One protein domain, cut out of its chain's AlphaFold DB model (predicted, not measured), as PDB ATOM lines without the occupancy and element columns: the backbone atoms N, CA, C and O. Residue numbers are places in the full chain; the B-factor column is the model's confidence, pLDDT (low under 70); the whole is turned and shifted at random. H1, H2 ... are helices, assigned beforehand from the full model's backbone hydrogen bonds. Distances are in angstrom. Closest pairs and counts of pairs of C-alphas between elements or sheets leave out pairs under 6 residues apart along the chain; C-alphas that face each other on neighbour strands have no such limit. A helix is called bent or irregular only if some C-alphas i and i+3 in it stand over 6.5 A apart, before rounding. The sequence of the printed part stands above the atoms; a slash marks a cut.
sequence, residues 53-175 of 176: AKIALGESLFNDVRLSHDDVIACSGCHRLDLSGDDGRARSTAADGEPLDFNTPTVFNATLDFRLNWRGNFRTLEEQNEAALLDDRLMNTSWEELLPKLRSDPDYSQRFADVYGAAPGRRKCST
ATOM      1  N   ALA A  53     -29.246  29.338  -9.719       95.94
ATOM      2  CA  ALA A  53     -30.085  28.262  -9.190       95.94
ATOM      3  C   ALA A  53     -30.220  28.383  -7.669       95.94
ATOM      4  O   ALA A  53     -31.312  28.222  -7.118       95.94
ATOM      5  N   LYS A  54     -29.123  28.751  -6.997       94.75
ATOM      6  CA  LYS A  54     -29.123  29.029  -5.560       94.75
ATOM      7  C   LYS A  54     -29.965  30.255  -5.210       94.75
ATOM      8  O   LYS A  54     -30.756  30.184  -4.272       94.75
ATOM      9  N   ILE A  55     -29.855  31.339  -5.984       94.75
ATOM     10  CA  ILE A  55     -30.688  32.540  -5.810       94.75
ATOM     11  C   ILE A  55     -32.167  32.188  -5.956       94.75
ATOM     12  O   ILE A  55     -32.947  32.502  -5.063       94.75
ATOM     13  N   ALA A  56     -32.546  31.484  -7.024       96.88
ATOM     14  CA  ALA A  56     -33.936  31.098  -7.248       96.88
ATOM     15  C   ALA A  56     -34.473  30.197  -6.122       96.88
ATOM     16  O   ALA A  56     -35.629  30.320  -5.716       96.88
ATOM     17  N   LEU A  57     -33.649  29.275  -5.602       97.25
ATOM     18  CA  LEU A  57     -33.989  28.456  -4.433       97.25
ATOM     19  C   LEU A  57     -34.212  29.306  -3.179       97.25
ATOM     20  O   LEU A  57     -35.239  29.145  -2.519       97.25
ATOM     21  N   GLY A  58     -33.296  30.227  -2.884       95.75
ATOM     22  CA  GLY A  58     -33.424  31.168  -1.773       95.75
ATOM     23  C   GLY A  58     -34.664  32.054  -1.897       95.75
ATOM     24  O   GLY A  58     -35.407  32.193  -0.934       95.75
ATOM     25  N   GLU A  59     -34.942  32.582  -3.090       97.00
ATOM     26  CA  GLU A  59     -36.130  33.390  -3.376       97.00
ATOM     27  C   GLU A  59     -37.423  32.603  -3.142       97.00
ATOM     28  O   GLU A  59     -38.358  33.119  -2.530       97.00
ATOM     29  N   SER A  60     -37.477  31.338  -3.572       97.81
ATOM     30  CA  SER A  60     -38.635  30.481  -3.294       97.81
ATOM     31  C   SER A  60     -38.827  30.278  -1.794       97.81
ATOM     32  O   SER A  60     -39.931  30.457  -1.303       97.81
ATOM     33  N   LEU A  61     -37.762  29.946  -1.055       97.56
ATOM     34  CA  LEU A  61     -37.825  29.750   0.401       97.56
ATOM     35  C   LEU A  61     -38.221  31.033   1.145       97.56
ATOM     36  O   LEU A  61     -39.040  30.982   2.054       97.56
ATOM     37  N   PHE A  62     -37.696  32.189   0.740       97.69
ATOM     38  CA  PHE A  62     -38.001  33.488   1.351       97.69
ATOM     39  C   PHE A  62     -39.497  33.844   1.287       97.69
ATOM     40  O   PHE A  62     -40.004  34.569   2.143       97.69
ATOM     41  N   ASN A  63     -40.202  33.316   0.287       98.12
ATOM     42  CA  ASN A  63     -41.627  33.542   0.064       98.12
ATOM     43  C   ASN A  63     -42.517  32.358   0.481       98.12
ATOM     44  O   ASN A  63     -43.731  32.433   0.294       98.12
ATOM     45  N   ASP A  64     -41.955  31.276   1.026       97.94
ATOM     46  CA  ASP A  64     -42.718  30.069   1.338       97.94
ATOM     47  C   ASP A  64     -43.211  30.059   2.787       97.94
ATOM     48  O   ASP A  64     -42.433  30.022   3.743       97.94
ATOM     49  N   VAL A  65     -44.532  30.041   2.945       97.69
ATOM     50  CA  VAL A  65     -45.188  29.988   4.252       97.69
ATOM     51  C   VAL A  65     -44.979  28.657   4.977       97.69
ATOM     52  O   VAL A  65     -45.046  28.621   6.205       97.69
ATOM     53  N   ARG A  66     -44.651  27.578   4.249       97.31
ATOM     54  CA  ARG A  66     -44.411  26.230   4.800       97.31
ATOM     55  C   ARG A  66     -43.198  26.154   5.729       97.31
ATOM     56  O   ARG A  66     -42.964  25.123   6.357       97.31
ATOM     57  N   LEU A  67     -42.399  27.219   5.802       96.88
ATOM     58  CA  LEU A  67     -41.316  27.344   6.775       96.88
ATOM     59  C   LEU A  67     -41.818  27.675   8.189       96.88
ATOM     60  O   LEU A  67     -41.056  27.517   9.139       96.88
ATOM     61  N   SER A  68     -43.058  28.145   8.338       97.31
ATOM     62  CA  SER A  68     -43.687  28.405   9.640       97.31
ATOM     63  C   SER A  68     -44.474  27.193  10.141       97.31
ATOM     64  O   SER A  68     -44.753  26.272   9.374       97.31
ATOM     65  N   HIS A  69     -44.829  27.182  11.428       96.44
ATOM     66  CA  HIS A  69     -45.617  26.106  12.039       96.44
ATOM     67  C   HIS A  69     -46.954  25.871  11.324       96.44
ATOM     68  O   HIS A  69     -47.226  24.789  10.805       96.44
ATOM     69  N   ASP A  70     -47.753  26.934  11.236       94.94
ATOM     70  CA  ASP A  70     -49.134  26.898  10.752       94.94
ATOM     71  C   ASP A  70     -49.256  27.152   9.238       94.94
ATOM     72  O   ASP A  70     -50.352  27.376   8.732       94.94
ATOM     73  N   ASP A  71     -48.137  27.136   8.505       96.75
ATOM     74  CA  ASP A  71     -48.071  27.405   7.064       96.75
ATOM     75  C   ASP A  71     -48.702  28.759   6.661       96.75
ATOM     76  O   ASP A  71     -49.348  28.881   5.617       96.75
ATOM     77  N   VAL A  72     -48.514  29.802   7.483       95.44
ATOM     78  CA  VAL A  72     -49.109  31.143   7.273       95.44
ATOM     79  C   VAL A  72     -48.104  32.295   7.222       95.44
ATOM     80  O   VAL A  72     -48.433  33.353   6.685       95.44
ATOM     81  N   ILE A  73     -46.886  32.123   7.746       95.69
ATOM     82  CA  ILE A  73     -45.859  33.175   7.790       95.69
ATOM     83  C   ILE A  73     -44.699  32.791   6.872       95.69
ATOM     84  O   ILE A  73     -44.151  31.698   6.971       95.69
ATOM     85  N   ALA A  74     -44.304  33.722   6.005       97.25
ATOM     86  CA  ALA A  74     -43.080  33.663   5.210       97.25
ATOM     87  C   ALA A  74     -42.172  34.849   5.567       97.25
ATOM     88  O   ALA A  74     -42.652  35.877   6.056       97.25
ATOM     89  N   CYS A  75     -40.876  34.753   5.259       97.25
ATOM     90  CA  CYS A  75     -39.915  35.832   5.509       97.25
ATOM     91  C   CYS A  75     -40.362  37.146   4.850       97.25
ATOM     92  O   CYS A  75     -40.311  38.207   5.474       97.25
ATOM     93  N   SER A  76     -40.874  37.065   3.618       97.31
ATOM     94  CA  SER A  76     -41.373  38.212   2.852       97.31
ATOM     95  C   SER A  76     -42.584  38.919   3.468       97.31
ATOM     96  O   SER A  76     -42.835  40.076   3.135       97.31
ATOM     97  N   GLY A  77     -43.306  38.276   4.394       95.25
ATOM     98  CA  GLY A  77     -44.417  38.900   5.115       95.25
ATOM     99  C   GLY A  77     -43.965  40.054   6.014       95.25
ATOM    100  O   GLY A  77     -44.633  41.086   6.077       95.25
ATOM    101  N   CYS A  78     -42.801  39.904   6.654       95.50
ATOM    102  CA  CYS A  78     -42.197  40.927   7.514       95.50
ATOM    103  C   CYS A  78     -41.050  41.679   6.826       95.50
ATOM    104  O   CYS A  78     -40.793  42.832   7.152       95.50
ATOM    105  N   HIS A  79     -40.361  41.054   5.872       97.06
ATOM    106  CA  HIS A  79     -39.231  41.639   5.151       97.06
ATOM    107  C   HIS A  79     -39.613  41.950   3.705       97.06
ATOM    108  O   HIS A  79     -39.325  41.196   2.771       97.06
ATOM    109  N   ARG A  80     -40.296  43.078   3.513       96.56
ATOM    110  CA  ARG A  80     -40.941  43.408   2.242       96.56
ATOM    111  C   ARG A  80     -39.972  44.005   1.230       96.56
ATOM    112  O   ARG A  80     -39.632  45.187   1.295       96.56
ATOM    113  N   LEU A  81     -39.560  43.187   0.261       95.75
ATOM    114  CA  LEU A  81     -38.635  43.593  -0.807       95.75
ATOM    115  C   LEU A  81     -39.228  44.645  -1.759       95.75
ATOM    116  O   LEU A  81     -38.473  45.352  -2.421       95.75
ATOM    117  N   ASP A  82     -40.558  44.769  -1.824       95.00
ATOM    118  CA  ASP A  82     -41.262  45.807  -2.589       95.00
ATOM    119  C   ASP A  82     -41.314  47.170  -1.871       95.00
ATOM    120  O   ASP A  82     -41.761  48.158  -2.453       95.00
ATOM    121  N   LEU A  83     -40.849  47.225  -0.619       93.81
ATOM    122  CA  LEU A  83     -40.725  48.431   0.197       93.81
ATOM    123  C   LEU A  83     -39.252  48.643   0.599       93.81
ATOM    124  O   LEU A  83     -38.364  48.719  -0.246       93.81
ATOM    125  N   SER A  84     -38.986  48.774   1.897       95.69
ATOM    126  CA  SER A  84     -37.673  49.028   2.491       95.69
ATOM    127  C   SER A  84     -36.955  47.757   2.950       95.69
ATOM    128  O   SER A  84     -35.920  47.861   3.601       95.69
ATOM    129  N   GLY A  85     -37.467  46.558   2.644       97.31
ATOM    130  CA  GLY A  85     -36.935  45.288   3.153       97.31
ATOM    131  C   GLY A  85     -37.296  45.003   4.618       97.31
ATOM    132  O   GLY A  85     -36.843  44.005   5.175       97.31
ATOM    133  N   ASP A  86     -38.102  45.866   5.235       97.06
ATOM    134  CA  ASP A  86     -38.733  45.715   6.548       97.06
ATOM    135  C   ASP A  86     -40.268  45.761   6.409       97.06
ATOM    136  O   ASP A  86     -40.797  45.682   5.297       97.06
ATOM    137  N   ASP A  87     -40.996  45.870   7.523       95.62
ATOM    138  CA  ASP A  87     -42.460  45.947   7.536       95.62
ATOM    139  C   ASP A  87     -43.002  47.382   7.686       95.62
ATOM    140  O   ASP A  87     -44.220  47.587   7.686       95.62
ATOM    141  N   GLY A  88     -42.122  48.382   7.819       95.31
ATOM    142  CA  GLY A  88     -42.481  49.787   8.030       95.31
ATOM    143  C   GLY A  88     -43.217  50.086   9.346       95.31
ATOM    144  O   GLY A  88     -43.871  51.128   9.452       95.31
ATOM    145  N   ARG A  89     -43.172  49.195  10.347       95.12
ATOM    146  CA  ARG A  89     -43.899  49.356  11.619       95.12
ATOM    147  C   ARG A  89     -42.979  49.871  12.722       95.12
ATOM    148  O   ARG A  89     -41.797  49.568  12.761       95.12
ATOM    149  N   ALA A  90     -43.540  50.604  13.688       95.38
ATOM    150  CA  ALA A  90     -42.795  51.005  14.889       95.38
ATOM    151  C   ALA A  90     -42.461  49.805  15.795       95.38
ATOM    152  O   ALA A  90     -41.429  49.783  16.457       95.38
ATOM    153  N   ARG A  91     -43.362  48.815  15.825       96.00
ATOM    154  CA  ARG A  91     -43.177  47.491  16.422       96.00
ATOM    155  C   ARG A  91     -43.877  46.475  15.536       96.00
ATOM    156  O   ARG A  91     -45.011  46.715  15.105       96.00
ATOM    157  N   SER A  92     -43.196  45.377  15.265       95.06
ATOM    158  CA  SER A  92     -43.711  44.328  14.394       95.06
ATOM    159  C   SER A  92     -44.761  43.493  15.107       95.06
ATOM    160  O   SER A  92     -44.929  43.592  16.322       95.06
ATOM    161  N   THR A  93     -45.513  42.714  14.344       94.12
ATOM    162  CA  THR A  93     -46.572  41.857  14.872       94.12
ATOM    163  C   THR A  93     -46.062  40.422  14.915       94.12
ATOM    164  O   THR A  93     -45.520  39.937  13.926       94.12
ATOM    165  N   ALA A  94     -46.191  39.779  16.071       92.44
ATOM    166  CA  ALA A  94     -45.881  38.371  16.269       92.44
ATOM    167  C   ALA A  94     -46.931  37.470  15.595       92.44
ATOM    168  O   ALA A  94     -47.995  37.940  15.181       92.44
ATOM    169  N   ALA A  95     -46.652  36.168  15.524       87.56
ATOM    170  CA  ALA A  95     -47.563  35.167  14.969       87.56
ATOM    171  C   ALA A  95     -48.946  35.146  15.651       87.56
ATOM    172  O   ALA A  95     -49.957  34.907  14.995       87.56
ATOM    173  N   ASP A  96     -49.002  35.453  16.949       89.06
ATOM    174  CA  ASP A  96     -50.230  35.531  17.752       89.06
ATOM    175  C   ASP A  96     -50.983  36.873  17.621       89.06
ATOM    176  O   ASP A  96     -52.054  37.047  18.203       89.06
ATOM    177  N   GLY A  97     -50.453  37.820  16.841       90.50
ATOM    178  CA  GLY A  97     -51.033  39.147  16.637       90.50
ATOM    179  C   GLY A  97     -50.557  40.215  17.628       90.50
ATOM    180  O   GLY A  97     -50.815  41.403  17.405       90.50
ATOM    181  N   GLU A  98     -49.824  39.844  18.676       94.81
ATOM    182  CA  GLU A  98     -49.319  40.787  19.673       94.81
ATOM    183  C   GLU A  98     -48.085  41.553  19.157       94.81
ATOM    184  O   GLU A  98     -47.332  41.067  18.308       94.81
ATOM    185  N   PRO A  99     -47.822  42.778  19.644       96.00
ATOM    186  CA  PRO A  99     -46.633  43.519  19.247       96.00
ATOM    187  C   PRO A  99     -45.348  42.867  19.787       96.00
ATOM    188  O   PRO A  99     -45.246  42.503  20.963       96.00
ATOM    189  N   LEU A 100     -44.326  42.787  18.939       95.25
ATOM    190  CA  LEU A 100     -42.956  42.436  19.310       95.25
ATOM    191  C   LEU A 100     -42.263  43.597  20.037       95.25
ATOM    192  O   LEU A 100     -42.712  44.745  20.001       95.25
ATOM    193  N   ASP A 101     -41.137  43.298  20.685       94.62
ATOM    194  CA  ASP A 101     -40.335  44.297  21.406       94.62
ATOM    195  C   ASP A 101     -39.735  45.354  20.464       94.62
ATOM    196  O   ASP A 101     -39.560  46.510  20.854       94.62
ATOM    197  N   PHE A 102     -39.435  44.955  19.225       94.62
ATOM    198  CA  PHE A 102     -38.768  45.769  18.215       94.62
ATOM    199  C   PHE A 102     -39.504  45.702  16.874       94.62
ATOM    200  O   PHE A 102     -40.344  44.828  16.646       94.62
ATOM    201  N   ASN A 103     -39.182  46.630  15.976       96.00
ATOM    202  CA  ASN A 103     -39.543  46.504  14.571       96.00
ATOM    203  C   ASN A 103     -38.633  45.502  13.848       96.00
ATOM    204  O   ASN A 103     -37.494  45.260  14.255       96.00
ATOM    205  N   THR A 104     -39.115  44.986  12.728       96.62
ATOM    206  CA  THR A 104     -38.353  44.166  11.799       96.62
ATOM    207  C   THR A 104     -37.243  45.018  11.172       96.62
ATOM    208  O   THR A 104     -37.537  46.095  10.652       96.62
ATOM    209  N   PRO A 105     -35.963  44.607  11.236       96.31
ATOM    210  CA  PRO A 105     -34.892  45.290  10.519       96.31
ATOM    211  C   PRO A 105     -34.977  45.007   9.013       96.31
ATOM    212  O   PRO A 105     -35.512  43.981   8.593       96.31
ATOM    213  N   THR A 106     -34.411  45.888   8.191       97.25
ATOM    214  CA  THR A 106     -34.332  45.641   6.746       97.25
ATOM    215  C   THR A 106     -33.416  44.458   6.419       97.25
ATOM    216  O   THR A 106     -32.382  44.270   7.057       97.25
ATOM    217  N   VAL A 107     -33.767  43.677   5.394       96.75
ATOM    218  CA  VAL A 107     -32.862  42.668   4.805       96.75
ATOM    219  C   VAL A 107     -31.846  43.260   3.834       96.75
ATOM    220  O   VAL A 107     -30.873  42.594   3.474       96.75
ATOM    221  N   PHE A 108     -32.038  44.499   3.376       95.12
ATOM    222  CA  PHE A 108     -31.121  45.101   2.418       95.12
ATOM    223  C   PHE A 108     -29.761  45.351   3.058       95.12
ATOM    224  O   PHE A 108     -29.645  46.041   4.066       95.12
ATOM    225  N   ASN A 109     -28.722  44.800   2.427       92.44
ATOM    226  CA  ASN A 109     -27.333  44.855   2.881       92.44
ATOM    227  C   ASN A 109     -27.054  44.171   4.231       92.44
ATOM    228  O   ASN A 109     -25.940  44.307   4.729       92.44
ATOM    229  N   ALA A 110     -27.985  43.381   4.781       93.75
ATOM    230  CA  ALA A 110     -27.801  42.699   6.068       93.75
ATOM    231  C   ALA A 110     -26.544  41.801   6.102       93.75
ATOM    232  O   ALA A 110     -25.922  41.618   7.142       93.75
ATOM    233  N   THR A 111     -26.100  41.288   4.949       89.88
ATOM    234  CA  THR A 111     -24.847  40.520   4.814       89.88
ATOM    235  C   THR A 111     -23.585  41.321   5.161       89.88
ATOM    236  O   THR A 111     -22.525  40.728   5.338       89.88
ATOM    237  N   LEU A 112     -23.661  42.656   5.171       90.94
ATOM    238  CA  LEU A 112     -22.540  43.558   5.453       90.94
ATOM    239  C   LEU A 112     -22.477  43.974   6.928       90.94
ATOM    240  O   LEU A 112     -21.489  44.585   7.346       90.94
ATOM    241  N   ASP A 113     -23.497  43.640   7.718       92.00
ATOM    242  CA  ASP A 113     -23.537  43.982   9.130       92.00
ATOM    243  C   ASP A 113     -22.556  43.119   9.932       92.00
ATOM    244  O   ASP A 113     -22.526  41.892   9.847       92.00
ATOM    245  N   PHE A 114     -21.754  43.760  10.787       92.81
ATOM    246  CA  PHE A 114     -20.835  43.051  11.688       92.81
ATOM    247  C   PHE A 114     -21.567  42.281  12.802       92.81
ATOM    248  O   PHE A 114     -21.032  41.327  13.387       92.81
ATOM    249  N   ARG A 115     -22.772  42.736  13.150       95.94
ATOM    250  CA  ARG A 115     -23.691  42.103  14.094       95.94
ATOM    251  C   ARG A 115     -25.103  42.286  13.598       95.94
ATOM    252  O   ARG A 115     -25.461  43.359  13.136       95.94
ATOM    253  N   LEU A 116     -25.880  41.236  13.772       95.81
ATOM    254  CA  LEU A 116     -27.218  41.134  13.234       95.81
ATOM    255  C   LEU A 116     -28.271  41.306  14.329       95.81
ATOM    256  O   LEU A 116     -28.010  40.965  15.484       95.81
ATOM    257  N   ASN A 117     -29.460  41.761  13.919       93.56
ATOM    258  CA  ASN A 117     -30.616  42.147  14.740       93.56
ATOM    259  C   ASN A 117     -30.381  43.330  15.706       93.56
ATOM    260  O   ASN A 117     -29.270  43.817  15.894       93.56
ATOM    261  N   TRP A 118     -31.453  43.773  16.371       94.94
ATOM    262  CA  TRP A 118     -31.426  44.899  17.315       94.94
ATOM    263  C   TRP A 118     -30.580  44.681  18.574       94.94
ATOM    264  O   TRP A 118     -30.086  45.640  19.162       94.94
ATOM    265  N   ARG A 119     -30.425  43.432  19.017       94.50
ATOM    266  CA  ARG A 119     -29.615  43.065  20.187       94.50
ATOM    267  C   ARG A 119     -28.149  42.818  19.814       94.50
ATOM    268  O   ARG A 119     -27.313  42.736  20.712       94.50
ATOM    269  N   GLY A 120     -27.830  42.695  18.524       95.44
ATOM    270  CA  GLY A 120     -26.479  42.497  18.012       95.44
ATOM    271  C   GLY A 120     -25.823  41.202  18.495       95.44
ATOM    272  O   GLY A 120     -24.603  41.160  18.669       95.44
ATOM    273  N   ASN A 121     -26.610  40.164  18.789       95.62
ATOM    274  CA  ASN A 121     -26.121  38.924  19.399       95.62
ATOM    275  C   ASN A 121     -25.776  37.819  18.386       95.62
ATOM    276  O   ASN A 121     -25.118  36.857  18.780       95.62
ATOM    277  N   PHE A 122     -26.143  37.966  17.110       96.62
ATOM    278  CA  PHE A 122     -25.779  37.019  16.049       96.62
ATOM    279  C   PHE A 122     -24.612  37.536  15.209       96.62
ATOM    280  O   PHE A 122     -24.488  38.742  14.959       96.62
ATOM    281  N   ARG A 123     -23.733  36.617  14.794       95.06
ATOM    282  CA  ARG A 123     -22.559  36.921  13.958       95.06
ATOM    283  C   ARG A 123     -22.725  36.494  12.510       95.06
ATOM    284  O   ARG A 123     -21.972  36.983  11.673       95.06
ATOM    285  N   THR A 124     -23.653  35.587  12.226       94.50
ATOM    286  CA  THR A 124     -23.889  35.089  10.871       94.50
ATOM    287  C   THR A 124     -25.381  35.028  10.558       94.50
ATOM    288  O   THR A 124     -26.217  34.943  11.464       94.50
ATOM    289  N   LEU A 125     -25.718  35.080   9.268       92.81
ATOM    290  CA  LEU A 125     -27.107  34.996   8.819       92.81
ATOM    291  C   LEU A 125     -27.710  33.626   9.133       92.81
ATOM    292  O   LEU A 125     -28.881  33.548   9.470       92.81
ATOM    293  N   GLU A 126     -26.913  32.557   9.103       93.38
ATOM    294  CA  GLU A 126     -27.331  31.211   9.496       93.38
ATOM    295  C   GLU A 126     -27.832  31.188  10.946       93.38
ATOM    296  O   GLU A 126     -28.890  30.624  11.215       93.38
ATOM    297  N   GLU A 127     -27.083  31.808  11.871       95.12
ATOM    298  CA  GLU A 127     -27.445  31.884  13.292       95.12
ATOM    299  C   GLU A 127     -28.740  32.681  13.491       95.12
ATOM    300  O   GLU A 127     -29.630  32.243  14.220       95.12
ATOM    301  N   GLN A 128     -28.862  33.836  12.827       95.31
ATOM    302  CA  GLN A 128     -30.063  34.667  12.915       95.31
ATOM    303  C   GLN A 128     -31.285  33.972  12.297       95.31
ATOM    304  O   GLN A 128     -32.357  33.992  12.898       95.31
ATOM    305  N   ASN A 129     -31.135  33.364  11.119       94.81
ATOM    306  CA  ASN A 129     -32.217  32.676  10.414       94.81
ATOM    307  C   ASN A 129     -32.723  31.486  11.228       94.81
ATOM    308  O   ASN A 129     -33.929  31.300  11.360       94.81
ATOM    309  N   GLU A 130     -31.816  30.696  11.807       95.50
ATOM    310  CA  GLU A 130     -32.202  29.603  12.693       95.50
ATOM    311  C   GLU A 130     -32.945  30.119  13.930       95.50
ATOM    312  O   GLU A 130     -33.988  29.572  14.278       95.50
ATOM    313  N   ALA A 131     -32.465  31.192  14.559       95.75
ATOM    314  CA  ALA A 131     -33.169  31.781  15.690       95.75
ATOM    315  C   ALA A 131     -34.580  32.259  15.310       95.75
ATOM    316  O   ALA A 131     -35.510  32.020  16.066       95.75
ATOM    317  N   ALA A 132     -34.758  32.874  14.137       95.19
ATOM    318  CA  ALA A 132     -36.069  33.324  13.669       95.19
ATOM    319  C   ALA A 132     -37.024  32.164  13.338       95.19
ATOM    320  O   ALA A 132     -38.217  32.257  13.620       95.19
ATOM    321  N   LEU A 133     -36.509  31.067  12.765       96.62
ATOM    322  CA  LEU A 133     -37.293  29.859  12.484       96.62
ATOM    323  C   LEU A 133     -37.834  29.212  13.770       96.62
ATOM    324  O   LEU A 133     -38.962  28.727  13.788       96.62
ATOM    325  N   LEU A 134     -37.022  29.200  14.829       96.88
ATOM    326  CA  LEU A 134     -37.324  28.501  16.081       96.88
ATOM    327  C   LEU A 134     -37.998  29.384  17.147       96.88
ATOM    328  O   LEU A 134     -38.371  28.872  18.200       96.88
ATOM    329  N   ASP A 135     -38.118  30.692  16.917       95.88
ATOM    330  CA  ASP A 135     -38.785  31.621  17.835       95.88
ATOM    331  C   ASP A 135     -40.311  31.446  17.750       95.88
ATOM    332  O   ASP A 135     -40.900  31.522  16.666       95.88
ATOM    333  N   ASP A 136     -40.942  31.206  18.901       95.75
ATOM    334  CA  ASP A 136     -42.372  30.906  19.037       95.75
ATOM    335  C   ASP A 136     -43.279  32.096  18.704       95.75
ATOM    336  O   ASP A 136     -44.445  31.917  18.347       95.75
ATOM    337  N   ARG A 137     -42.740  33.317  18.745       94.88
ATOM    338  CA  ARG A 137     -43.441  34.544  18.359       94.88
ATOM    339  C   ARG A 137     -43.258  34.883  16.882       94.88
ATOM    340  O   ARG A 137     -43.932  35.795  16.402       94.88
ATOM    341  N   LEU A 138     -42.354  34.203  16.173       95.12
ATOM    342  CA  LEU A 138     -42.056  34.442  14.759       95.12
ATOM    343  C   LEU A 138     -42.566  33.296  13.882       95.12
ATOM    344  O   LEU A 138     -43.730  33.288  13.501       95.12
ATOM    345  N   MET A 139     -41.703  32.346  13.527       96.88
ATOM    346  CA  MET A 139     -42.058  31.244  12.629       96.88
ATOM    347  C   MET A 139     -42.578  30.020  13.396       96.88
ATOM    348  O   MET A 139     -43.279  29.196  12.808       96.88
ATOM    349  N   ASN A 140     -42.243  29.911  14.688       97.00
ATOM    350  CA  ASN A 140     -42.688  28.878  15.627       97.00
ATOM    351  C   ASN A 140     -42.476  27.426  15.152       97.00
ATOM    352  O   ASN A 140     -43.203  26.521  15.551       97.00
ATOM    353  N   THR A 141     -41.506  27.172  14.273       97.12
ATOM    354  CA  THR A 141     -41.289  25.825  13.732       97.12
ATOM    355  C   THR A 141     -40.181  25.073  14.479       97.12
ATOM    356  O   THR A 141     -39.512  25.590  15.372       97.12
ATOM    357  N   SER A 142     -39.947  23.828  14.075       97.62
ATOM    358  CA  SER A 142     -38.799  23.011  14.472       97.62
ATOM    359  C   SER A 142     -38.178  22.352  13.242       97.62
ATOM    360  O   SER A 142     -38.818  22.219  12.199       97.62
ATOM    361  N   TRP A 143     -36.932  21.886  13.331       96.75
ATOM    362  CA  TRP A 143     -36.307  21.175  12.207       96.75
ATOM    363  C   TRP A 143     -36.983  19.836  11.916       96.75
ATOM    364  O   TRP A 143     -37.031  19.396  10.764       96.75
ATOM    365  N   GLU A 144     -37.494  19.194  12.962       97.62
ATOM    366  CA  GLU A 144     -38.266  17.959  12.915       97.62
ATOM    367  C   GLU A 144     -39.581  18.142  12.156       97.62
ATOM    368  O   GLU A 144     -40.043  17.197  11.524       97.62
ATOM    369  N   GLU A 145     -40.147  19.348  12.174       97.44
ATOM    370  CA  GLU A 145     -41.365  19.703  11.451       97.44
ATOM    371  C   GLU A 145     -41.076  20.235  10.036       97.44
ATOM    372  O   GLU A 145     -41.641  19.750   9.054       97.44
ATOM    373  N   LEU A 146     -40.158  21.196   9.910       96.94
ATOM    374  CA  LEU A 146     -39.865  21.901   8.659       96.94
ATOM    375  C   LEU A 146     -39.232  20.984   7.609       96.94
ATOM    376  O   LEU A 146     -39.589  21.033   6.428       96.94
ATOM    377  N   LEU A 147     -38.273  20.133   7.995       97.31
ATOM    378  CA  LEU A 147     -37.551  19.314   7.016       97.31
ATOM    379  C   LEU A 147     -38.457  18.293   6.311       97.31
ATOM    380  O   LEU A 147     -38.306  18.147   5.097       97.31
ATOM    381  N   PRO A 148     -39.383  17.589   6.992       97.81
ATOM    382  CA  PRO A 148     -40.394  16.785   6.314       97.81
ATOM    383  C   PRO A 148     -41.246  17.572   5.317       97.81
ATOM    384  O   PRO A 148     -41.433  17.071   4.209       97.81
ATOM    385  N   LYS A 149     -41.693  18.795   5.650       97.00
ATOM    386  CA  LYS A 149     -42.464  19.647   4.723       97.00
ATOM    387  C   LYS A 149     -41.690  19.853   3.416       97.00
ATOM    388  O   LYS A 149     -42.176  19.477   2.351       97.00
ATOM    389  N   LEU A 150     -40.439  20.316   3.500       97.38
ATOM    390  CA  LEU A 150     -39.600  20.557   2.314       97.38
ATOM    391  C   LEU A 150     -39.221  19.277   1.555       97.38
ATOM    392  O   LEU A 150     -39.158  19.284   0.332       97.38
ATOM    393  N   ARG A 151     -38.957  18.168   2.256       97.31
ATOM    394  CA  ARG A 151     -38.598  16.883   1.621       97.31
ATOM    395  C   ARG A 151     -39.782  16.189   0.960       97.31
ATOM    396  O   ARG A 151     -39.578  15.364   0.077       97.31
ATOM    397  N   SER A 152     -41.002  16.477   1.410       97.44
ATOM    398  CA  SER A 152     -42.221  15.952   0.791       97.44
ATOM    399  C   SER A 152     -42.541  16.627  -0.543       97.44
ATOM    400  O   SER A 152     -43.275  16.058  -1.346       97.44
ATOM    401  N   ASP A 153     -41.954  17.800  -0.798       97.81
ATOM    402  CA  ASP A 153     -42.045  18.514  -2.063       97.81
ATOM    403  C   ASP A 153     -40.955  18.008  -3.039       97.81
ATOM    404  O   ASP A 153     -39.750  18.151  -2.768       97.81
ATOM    405  N   PRO A 154     -41.340  17.386  -4.173       97.44
ATOM    406  CA  PRO A 154     -40.382  16.890  -5.156       97.44
ATOM    407  C   PRO A 154     -39.560  17.999  -5.822       97.44
ATOM    408  O   PRO A 154     -38.392  17.762  -6.132       97.44
ATOM    409  N   ASP A 155     -40.134  19.192  -6.020       97.56
ATOM    410  CA  ASP A 155     -39.433  20.331  -6.627       97.56
ATOM    411  C   ASP A 155     -38.313  20.809  -5.705       97.56
ATOM    412  O   ASP A 155     -37.155  20.898  -6.121       97.56
ATOM    413  N   TYR A 156     -38.612  21.012  -4.418       97.69
ATOM    414  CA  TYR A 156     -37.572  21.376  -3.456       97.69
ATOM    415  C   TYR A 156     -36.504  20.301  -3.337       97.69
ATOM    416  O   TYR A 156     -35.316  20.617  -3.357       97.69
ATOM    417  N   SER A 157     -36.894  19.033  -3.231       96.69
ATOM    418  CA  SER A 157     -35.924  17.943  -3.110       96.69
ATOM    419  C   SER A 157     -34.956  17.901  -4.291       96.69
ATOM    420  O   SER A 157     -33.750  17.755  -4.076       96.69
ATOM    421  N   GLN A 158     -35.461  18.093  -5.513       97.81
ATOM    422  CA  GLN A 158     -34.638  18.153  -6.718       97.81
ATOM    423  C   GLN A 158     -33.730  19.388  -6.722       97.81
ATOM    424  O   GLN A 158     -32.520  19.256  -6.867       97.81
ATOM    425  N   ARG A 159     -34.276  20.582  -6.471       97.56
ATOM    426  CA  ARG A 159     -33.504  21.836  -6.497       97.56
ATOM    427  C   ARG A 159     -32.416  21.885  -5.427       97.56
ATOM    428  O   ARG A 159     -31.323  22.381  -5.682       97.56
ATOM    429  N   PHE A 160     -32.673  21.335  -4.239       97.38
ATOM    430  CA  PHE A 160     -31.640  21.170  -3.214       97.38
ATOM    431  C   PHE A 160     -30.557  20.174  -3.650       97.38
ATOM    432  O   PHE A 160     -29.377  20.419  -3.394       97.38
ATOM    433  N   ALA A 161     -30.925  19.078  -4.322       96.62
ATOM    434  CA  ALA A 161     -29.953  18.136  -4.866       96.62
ATOM    435  C   ALA A 161     -29.081  18.781  -5.953       96.62
ATOM    436  O   ALA A 161     -27.870  18.574  -5.945       96.62
ATOM    437  N   ASP A 162     -29.660  19.613  -6.814       96.12
ATOM    438  CA  ASP A 162     -28.933  20.305  -7.882       96.12
ATOM    439  C   ASP A 162     -27.962  21.361  -7.330       96.12
ATOM    440  O   ASP A 162     -26.822  21.449  -7.782       96.12
ATOM    441  N   VAL A 163     -28.382  22.133  -6.319       95.50
ATOM    442  CA  VAL A 163     -27.575  23.224  -5.738       95.50
ATOM    443  C   VAL A 163     -26.555  22.722  -4.708       95.50
ATOM    444  O   VAL A 163     -25.432  23.217  -4.644       95.50
ATOM    445  N   TYR A 164     -26.924  21.742  -3.877       94.50
ATOM    446  CA  TYR A 164     -26.132  21.316  -2.712       94.50
ATOM    447  C   TYR A 164     -25.713  19.840  -2.734       94.50
ATOM    448  O   TYR A 164     -25.072  19.376  -1.786       94.50
ATOM    449  N   GLY A 165     -26.087  19.076  -3.764       95.44
ATOM    450  CA  GLY A 165     -25.773  17.648  -3.877       95.44
ATOM    451  C   GLY A 165     -26.528  16.752  -2.889       95.44
ATOM    452  O   GLY A 165     -26.141  15.601  -2.686       95.44
ATOM    453  N   ALA A 166     -27.564  17.262  -2.215       94.62
ATOM    454  CA  ALA A 166     -28.337  16.517  -1.225       94.62
ATOM    455  C   ALA A 166     -29.743  17.100  -1.034       94.62
ATOM    456  O   ALA A 166     -29.969  18.277  -1.277       94.62
ATOM    457  N   ALA A 167     -30.658  16.293  -0.495       94.06
ATOM    458  CA  ALA A 167     -31.985  16.739  -0.073       94.06
ATOM    459  C   ALA A 167     -31.928  17.841   1.022       94.06
ATOM    460  O   ALA A 167     -30.903  17.969   1.713       94.06
ATOM    461  N   PRO A 168     -33.039  18.580   1.254       95.50
ATOM    462  CA  PRO A 168     -33.124  19.606   2.290       95.50
ATOM    463  C   PRO A 168     -32.622  19.120   3.655       95.50
ATOM    464  O   PRO A 168     -32.886  17.990   4.094       95.50
ATOM    465  N   GLY A 169     -31.888  19.974   4.360       93.75
ATOM    466  CA  GLY A 169     -31.356  19.667   5.684       93.75
ATOM    467  C   GLY A 169     -30.901  20.921   6.410       93.75
ATOM    468  O   GLY A 169     -30.468  21.860   5.756       93.75
ATOM    469  N   ARG A 170     -30.928  20.890   7.749       91.50
ATOM    470  CA  ARG A 170     -30.669  22.033   8.647       91.50
ATOM    471  C   ARG A 170     -29.613  23.016   8.136       91.50
ATOM    472  O   ARG A 170     -29.949  24.134   7.782       91.50
ATOM    473  N   ARG A 171     -28.359  22.566   7.979       85.38
ATOM    474  CA  ARG A 171     -27.270  23.440   7.501       85.38
ATOM    475  C   ARG A 171     -27.522  24.040   6.114       85.38
ATOM    476  O   ARG A 171     -27.132  25.167   5.872       85.38
ATOM    477  N   LYS A 172     -28.148  23.303   5.196       82.38
ATOM    478  CA  LYS A 172     -28.372  23.763   3.815       82.38
ATOM    479  C   LYS A 172     -29.568  24.703   3.701       82.38
ATOM    480  O   LYS A 172     -29.597  25.520   2.797       82.38
ATOM    481  N   CYS A 173     -30.534  24.585   4.610       73.25
ATOM    482  CA  CYS A 173     -31.664  25.504   4.711       73.25
ATOM    483  C   CYS A 173     -31.278  26.826   5.387       73.25
ATOM    484  O   CYS A 173     -31.950  27.824   5.171       73.25
ATOM    485  N   SER A 174     -30.212  26.841   6.195       63.19
ATOM    486  CA  SER A 174     -29.740  28.051   6.871       63.19
ATOM    487  C   SER A 174     -28.630  28.795   6.120       63.19
ATOM    488  O   SER A 174     -28.417  29.964   6.419       63.19
ATOM    489  N   THR A 175     -27.926  28.147   5.177       62.28
ATOM    490  CA  THR A 175     -26.794  28.748   4.444       62.28
ATOM    491  C   THR A 175     -27.300  29.656   3.307       62.28
ATOM    492  O   THR A 175     -28.009  29.148   2.435       62.28
TER     493      THR A 175
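What this domain is: This is residues 53 to 175 of the 176 residues of a protein of Mesorhizobium sp. M6A.T.Ca.TU.002.02.2.1 (UniProt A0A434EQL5). Short helices gather loosely at one end of this model, and a large body of loops, residues 79 to 124, makes up much of the other end. H4 and H5 form a corner at the far helical end, H1 meets H5 steeply near Lys 54 and Val 163 and makes a second corner with it, and H3, with the short H6 packed on it, lies on another side, apart from H1. The printed part has 123 residues with six named helices, H1 to H6 in that order along the chain, and no named strand. The class is all helix, although under half of the residues, 50 of 123, are in named elements. The whole is compact, with a radius of gyration of the C-alphas of 14.4 A, and its C-alphas span 40 by 31 by 27 A.

How they stand to each other: H1, residues 53 to 62, comes first and touches H5, residues 154 to 164. The closest C-alphas of the two are those of Lys 54 and Val 163, 6.0 A apart. Their lines stand at a steep tilt of 51 degrees, and they run opposite ways. H2, residues 75 to 78, touches no helix; it is close to H1 but not clearly touching, with the closest C-alphas, those of Phe 62 and Cys 75, 5.1 A apart. H3, residues 125 to 134, touches H6, residues 170 to 174, where the closest C-alphas are those of Glu 126 and Ser 174, 4.8 A apart. H4, residues 143 to 152, and H3 are apart, but only just, with their closest C-alphas 8.3 A from each other. H4 and H5 only just touch, and only at the corner by their link, with 3 pairs of C-alphas within 8 A; the closest are those of Arg 151 and Ser 157, 5.5 A apart. Their lines are about perpendicular, at 73 degrees. H6 is close to H4 but not clearly touching, the closest C-alphas being those of Trp 143 and Arg 170, 6.7 A apart. H1 is apart from H3, H4 and H6. In H1, H3, H5 and H6 every O i to N i+4 pair is within hydrogen-bond range, in H4 4 of 6 are, and H2 is too short for such a pair.

Where its parts are: H1 begins at C-alpha 53, at (-30.085, 28.262, -9.190), and measures 14.2 A from first to last C-alpha. H2 has four residues, Cys 75 to Cys 78. H3, Leu 125 to Leu 134, measures 14.1 A and begins at C-alpha 125, at (-27.107, 34.996, 8.819). H4, Trp 143 to Ser 152, measures 13.9 A; it is neither bent nor irregular, but only just, as C-alphas 144 and 147 are 6.1 A apart. H5, Pro 154 to Tyr 164, is the longest helix, with 11 residues and 15.1 A. H6 has five residues and ends at C-alpha 174, at (-29.740, 28.051, 6.871).

The domain as a whole: The two C-alphas farthest apart are those of Ala 90 and Gly 165, at 41.9 A, while the first and last printed C-alphas, of Ala 53 and Thr 175, are 14.0 A apart. The printed part has no cut. The links from H1 to H2, with 12 residues, and from H2 to H3, with 46 residues, are long; that from H3 to H4 is short, and those from H4 to H5 and from H5 to H6 are tight. The mean pLDDT of the printed part is 94.7, and residues 174 to 175 are under 70; Ser 174 belongs to H6, whose mean is 79.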